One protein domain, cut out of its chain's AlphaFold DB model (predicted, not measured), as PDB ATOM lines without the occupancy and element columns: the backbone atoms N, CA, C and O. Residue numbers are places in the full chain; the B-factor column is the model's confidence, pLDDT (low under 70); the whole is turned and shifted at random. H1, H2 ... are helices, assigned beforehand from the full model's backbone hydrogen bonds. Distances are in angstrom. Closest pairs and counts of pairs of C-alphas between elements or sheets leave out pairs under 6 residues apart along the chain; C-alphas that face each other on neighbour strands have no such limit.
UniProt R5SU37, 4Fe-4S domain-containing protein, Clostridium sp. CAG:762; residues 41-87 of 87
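AT A GLANCE: This is residues 41 to 87 of the 87 residues of the protein "4Fe-4S domain-containing protein" of Clostridium sp. CAG:762 (UniProt R5SU37). Three helices zigzag through two successive helical hairpins: short H2 folds back on H1, and H3 folds back along H2. Before them, residues 41 to 51 form a loop at the end of the domain away from H3. The printed part has 47 residues, in the order H1, H2, H3, with no named strand; its class is all helix. It is compact, with a radius of gyration of the C-alphas of 10.0 A and spans of 27 by 21 by 15 A.

IN THESE COORDINATES: H1, residues 52 to 61, begins at C-alpha 52 (138.649, 95.143, 104.277) and is 14.4 A long. H2, residues 63 to 68, measures 10.4 A. H3, residues 75 to 86, measures 16.3 A and ends at C-alpha 86 (135.776, 78.931, 110.260).

HOW THE PARTS SIT: H1 and H2 touch, closest at C-alphas 59 and 65, 5.4 A, opposite ways at a steep tilt of 41 degrees. H2 and H3 touch, closest at C-alphas 66 and 79, 7.3 A, opposite ways at a shallow 24 degrees. H1 and H3 are close but not clearly touching. Every O i to N i+4 pair is within hydrogen-bond range in H1 and H3; H2 has 0 of 2, but 3 of 3 O i to N i+3 pairs.

THE WHOLE: C-alphas 44 and 87 are farthest apart, 28.5 A. The printed part has no cut, and no printed residue is under pLDDT 70.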
ATOM      1  N   HIS A  41     141.564  93.871  99.339       95.06
ATOM      2  CA  HIS A  41     142.317  94.988  99.944       95.06
ATOM      3  C   HIS A  41     142.037  96.406  99.405       95.06
ATOM      4  O   HIS A  41     142.712  97.356  99.790       95.06
ATOM      5  N   TYR A  42     141.001  96.599  98.584       95.25
ATOM      6  CA  TYR A  42     140.677  97.914  98.020       95.25
ATOM      7  C   TYR A  42     140.217  98.956  99.044       95.25
ATOM      8  O   TYR A  42     140.213 100.139  98.725       95.25
ATOM      9  N   ASN A  43     139.771  98.543 100.237       94.94
ATOM     10  CA  ASN A  43     139.287  99.439 101.298       94.94
ATOM     11  C   ASN A  43     138.256 100.489 100.822       94.94
ATOM     12  O   ASN A  43     138.178 101.590 101.352       94.94
ATOM     13  N   CYS A  44     137.439 100.132  99.828       95.81
ATOM     14  CA  CYS A  44     136.535 101.056  99.133       95.81
ATOM     15  C   CYS A  44     135.231 101.389  99.879       95.81
ATOM     16  O   CYS A  44     134.464 102.226  99.417       95.81
ATOM     17  N   GLY A  45     134.903 100.670 100.955       93.12
ATOM     18  CA  GLY A  45     133.663 100.873 101.714       93.12
ATOM     19  C   GLY A  45     132.353 100.469 101.017       93.12
ATOM     20  O   GLY A  45     131.300 100.504 101.646       93.12
ATOM     21  N   ALA A  46     132.378 100.008  99.761       93.56
ATOM     22  CA  ALA A  46     131.169  99.708  98.978       93.56
ATOM     23  C   ALA A  46     130.279  98.583  99.554       93.56
ATOM     24  O   ALA A  46     129.118  98.449  99.173       93.56
ATOM     25  N   CYS A  47     130.824  97.760 100.451       94.31
ATOM     26  CA  CYS A  47     130.113  96.697 101.165       94.31
ATOM     27  C   CYS A  47     129.477  97.149 102.495       94.31
ATOM     28  O   CYS A  47     128.830  96.331 103.149       94.31
ATOM     29  N   GLY A  48     129.651  98.416 102.899       94.50
ATOM     30  CA  GLY A  48     129.125  98.966 104.156       94.50
ATOM     31  C   GLY A  48     130.037  98.787 105.377       94.50
ATOM     32  O   GLY A  48     129.606  99.054 106.494       94.50
ATOM     33  N   PHE A  49     131.284  98.345 105.184       95.94
ATOM     34  CA  PHE A  49     132.304  98.244 106.237       95.94
ATOM     35  C   PHE A  49     133.399  99.293 106.034       95.94
ATOM     36  O   PHE A  49     133.706  99.637 104.897       95.94
ATOM     37  N   LEU A  50     134.026  99.759 107.123       94.31
ATOM     38  CA  LEU A  50     135.041 100.824 107.080       94.31
ATOM     39  C   LEU A  50     136.215 100.492 106.141       94.31
ATOM     40  O   LEU A  50     136.703 101.353 105.420       94.31
ATOM     41  N   ASN A  51     136.682  99.244 106.166       95.25
ATOM     42  CA  ASN A  51     137.777  98.743 105.339       95.25
ATOM     43  C   ASN A  51     137.717  97.204 105.249       95.25
ATOM     44  O   ASN A  51     136.886  96.564 105.901       95.25
ATOM     45  N   CYS A  52     138.596  96.597 104.446       96.44
ATOM     46  CA  CYS A  52     138.649  95.143 104.277       96.44
ATOM     47  C   CYS A  52     138.974  94.416 105.595       96.44
ATOM     48  O   CYS A  52     138.378  93.383 105.875       96.44
ATOM     49  N   ALA A  53     139.829  94.978 106.453       95.75
ATOM     50  CA  ALA A  53     140.147  94.383 107.755       95.75
ATOM     51  C   ALA A  53     138.936  94.356 108.706       95.75
ATOM     52  O   ALA A  53     138.727  93.384 109.433       95.75
ATOM     53  N   ASN A  54     138.106  95.400 108.684       95.69
ATOM     54  CA  ASN A  54     136.855  95.461 109.434       95.69
ATOM     55  C   ASN A  54     135.833  94.460 108.880       95.69
ATOM     56  O   ASN A  54     135.162  93.775 109.649       95.69
ATOM     57  N   MET A  55     135.775  94.309 107.555       96.38
ATOM     58  CA  MET A  55     134.972  93.274 106.912       96.38
ATOM     59  C   MET A  55     135.417  91.863 107.321       96.38
ATOM     60  O   MET A  55     134.558  91.051 107.644       96.38
ATOM     61  N   ALA A  56     136.721  91.577 107.378       96.31
ATOM     62  CA  ALA A  56     137.243  90.294 107.858       96.31
ATOM     63  C   ALA A  56     136.790  89.996 109.299       96.31
ATOM     64  O   ALA A  56     136.286  88.909 109.575       96.31
ATOM     65  N   SER A  57     136.845  90.990 110.196       95.00
ATOM     66  CA  SER A  57     136.282  90.859 111.550       95.00
ATOM     67  C   SER A  57     134.782  90.553 111.541       95.00
ATOM     68  O   SER A  57     134.320  89.728 112.322       95.00
ATOM     69  N   LYS A  58     134.011  91.166 110.641       95.56
ATOM     70  CA  LYS A  58     132.574  90.886 110.510       95.56
ATOM     71  C   LYS A  58     132.268  89.546 109.850       95.56
ATOM     72  O   LYS A  58     131.219  88.978 110.133       95.56
ATOM     73  N   ILE A  59     133.164  89.010 109.030       95.12
ATOM     74  CA  ILE A  59     133.051  87.653 108.479       95.12
ATOM     75  C   ILE A  59     133.245  86.601 109.579       95.12
ATOM     76  O   ILE A  59     132.515  85.615 109.581       95.12
ATOM     77  N   LEU A  60     134.144  86.833 110.547       93.31
ATOM     78  CA  LEU A  60     134.278  85.961 111.725       93.31
ATOM     79  C   LEU A  60     132.985  85.878 112.548       93.31
ATOM     80  O   LEU A  60     132.654  84.817 113.065       93.31
ATOM     81  N   GLU A  61     132.255  86.991 112.672       92.06
ATOM     82  CA  GLU A  61     130.956  87.027 113.359       92.06
ATOM     83  C   GLU A  61     129.839  86.397 112.514       92.06
ATOM     84  O   GLU A  61     128.988  85.673 113.029       92.06
ATOM     85  N   ASN A  62     129.819  86.694 111.212       92.75
ATOM     86  CA  ASN A  62     128.854  86.159 110.261       92.75
ATOM     87  C   ASN A  62     129.481  86.062 108.863       92.75
ATOM     88  O   ASN A  62     129.686  87.075 108.181       92.75
ATOM     89  N   LYS A  63     129.706  84.824 108.414       91.56
ATOM     90  CA  LYS A  63     130.337  84.513 107.129       91.56
ATOM     91  C   LYS A  63     129.625  85.117 105.920       91.56
ATOM     92  O   LYS A  63     130.294  85.493 104.960       91.56
ATOM     93  N   ASP A  64     128.308  85.316 105.984       93.00
ATOM     94  CA  ASP A  64     127.506  85.850 104.875       93.00
ATOM     95  C   ASP A  64     127.861  87.307 104.547       93.00
ATOM     96  O   ASP A  64     127.541  87.813 103.469       93.00
ATOM     97  N   ASN A  65     128.599  87.992 105.428       94.50
ATOM     98  CA  ASN A  65     129.119  89.325 105.147       94.50
ATOM     99  C   ASN A  65     130.023  89.363 103.905       94.50
ATOM    100  O   ASN A  65     130.071  90.398 103.240       94.50
ATOM    101  N   ILE A  66     130.655  88.245 103.520       94.00
ATOM    102  CA  ILE A  66     131.416  88.131 102.264       94.00
ATOM    103  C   ILE A  66     130.564  88.433 101.023       94.00
ATOM    104  O   ILE A  66     131.048  89.022 100.051       94.00
ATOM    105  N   LEU A  67     129.263  88.122 101.069       93.94
ATOM    106  CA  LEU A  67     128.326  88.346  99.968       93.94
ATOM    107  C   LEU A  67     128.149  89.836  99.656       93.94
ATOM    108  O   LEU A  67     127.882  90.195  98.509       93.94
ATOM    109  N   LYS A  68     128.398  90.718 100.629       94.69
ATOM    110  CA  LYS A  68     128.296  92.174 100.459       94.69
ATOM    111  C   LYS A  68     129.443  92.768  99.637       94.69
ATOM    112  O   LYS A  68     129.296  93.862  99.095       94.69
ATOM    113  N   CYS A  69     130.580  92.078  99.500       94.81
ATOM    114  CA  CYS A  69     131.679  92.567  98.667       94.81
ATOM    115  C   CYS A  69     131.350  92.381  97.179       94.81
ATOM    116  O   CYS A  69     131.322  91.258  96.674       94.81
ATOM    117  N   LYS A  70     131.094  93.489  96.471       92.38
ATOM    118  CA  LYS A  70     130.807  93.488  95.022       92.38
ATOM    119  C   LYS A  70     132.060  93.378  94.152       92.38
ATOM    120  O   LYS A  70     131.985  92.854  93.053       92.38
ATOM    121  N   LEU A  71     133.200  93.855  94.653       91.81
ATOM    122  CA  LEU A  71     134.478  93.864  93.930       91.81
ATOM    123  C   LEU A  71     135.257  92.548  94.068       91.81
ATOM    124  O   LEU A  71     136.369  92.431  93.557       91.81
ATOM    125  N   MET A  72     134.701  91.576  94.793       91.50
ATOM    126  CA  MET A  72     135.334  90.286  95.011       91.50
ATOM    127  C   MET A  72     135.348  89.467  93.718       91.50
ATOM    128  O   MET A  72     134.294  89.178  93.153       91.50
ATOM    129  N   LYS A  73     136.541  89.043  93.299       90.31
ATOM    130  CA  LYS A  73     136.726  88.045  92.239       90.31
ATOM    131  C   LYS A  73     136.665  86.642  92.849       90.31
ATOM    132  O   LYS A  73     136.992  86.480  94.018       90.31
ATOM    133  N   ASN A  74     136.247  85.640  92.075       91.00
ATOM    134  CA  ASN A  74     136.191  84.232  92.508       91.00
ATOM    135  C   ASN A  74     135.435  84.026  93.835       91.00
ATOM    136  O   ASN A  74     135.884  83.319  94.735       91.00
ATOM    137  N   LYS A  75     134.274  84.675  93.973       91.06
ATOM    138  CA  LYS A  75     133.532  84.745  95.239       91.06
ATOM    139  C   LYS A  75     133.209  83.371  95.837       91.06
ATOM    140  O   LYS A  75     133.323  83.208  97.045       91.06
ATOM    141  N   GLU A  76     132.841  82.399  95.007       91.94
ATOM    142  CA  GLU A  76     132.548  81.027  95.443       91.94
ATOM    143  C   GLU A  76     133.779  80.331  96.042       91.94
ATOM    144  O   GLU A  76     133.697  79.746  97.120       91.94
ATOM    145  N   GLU A  77     134.943  80.461  95.397       93.12
ATOM    146  CA  GLU A  77     136.207  79.901  95.890       93.12
ATOM    147  C   GLU A  77     136.588  80.508  97.248       93.12
ATOM    148  O   GLU A  77     136.955  79.794  98.181       93.12
ATOM    149  N   VAL A  78     136.447  81.830  97.383       93.31
ATOM    150  CA  VAL A  78     136.735  82.544  98.633       93.31
ATOM    151  C   VAL A  78     135.776  82.123  99.750       93.31
ATOM    152  O   VAL A  78     136.218  81.921 100.878       93.31
ATOM    153  N   ILE A  79     134.487  81.929  99.454       93.62
ATOM    154  CA  ILE A  79     133.507  81.421 100.426       93.62
ATOM    155  C   ILE A  79     133.905  80.032 100.935       93.62
ATOM    156  O   ILE A  79     133.832  79.786 102.139       93.62
ATOM    157  N   ASN A  80     134.357  79.140 100.050       94.06
ATOM    158  CA  ASN A  80     134.806  77.805 100.444       94.06
ATOM    159  C   ASN A  80     136.013  77.873 101.386       94.06
ATOM    160  O   ASN A  80     135.975  77.273 102.457       94.06
ATOM    161  N   LYS A  81     137.019  78.693 101.059       94.44
ATOM    162  CA  LYS A  81     138.183  78.907 101.935       94.44
ATOM    163  C   LYS A  81     137.787  79.493 103.291       94.44
ATOM    164  O   LYS A  81     138.262  79.023 104.317       94.44
ATOM    165  N   ILE A  82     136.875  80.466 103.320       93.88
ATOM    166  CA  ILE A  82     136.359  81.033 104.578       93.88
ATOM    167  C   ILE A  82     135.638  79.963 105.409       93.88
ATOM    168  O   ILE A  82     135.815  79.920 106.622       93.88
ATOM    169  N   ASN A  83     134.848  79.081 104.787       92.50
ATOM    170  CA  ASN A  83     134.202  77.980 105.506       92.50
ATOM    171  C   ASN A  83     135.229  77.022 106.126       92.50
ATOM    172  O   ASN A  83     134.995  76.539 107.229       92.50
ATOM    173  N   ASP A  84     136.350  76.765 105.450       92.19
ATOM    174  CA  ASP A  84     137.420  75.923 105.990       92.19
ATOM    175  C   ASP A  84     138.179  76.602 107.139       92.19
ATOM    176  O   ASP A  84     138.478  75.939 108.126       92.19
ATOM    177  N   ILE A  85     138.398  77.921 107.074       90.94
ATOM    178  CA  ILE A  85     139.004  78.709 108.167       90.94
ATOM    179  C   ILE A  85     138.084  78.753 109.397       90.94
ATOM    180  O   ILE A  85     138.541  78.768 110.542       90.94
ATOM    181  N   LEU A  86     136.767  78.807 109.187       86.75
ATOM    182  CA  LEU A  86     135.776  78.931 110.260       86.75
ATOM    183  C   LEU A  86     135.361  77.602 110.903       86.75
ATOM    184  O   LEU A  86     134.709  77.657 111.948       86.75
ATOM    185  N   LYS A  87     135.737  76.449 110.331       78.38
ATOM    186  CA  LYS A  87     135.648  75.152 111.025       78.38
ATOM    187  C   LYS A  87     136.428  75.177 112.350       78.38
ATOM    188  O   LYS A  87     136.001  74.425 113.249       78.38
TER     189      LYS A  87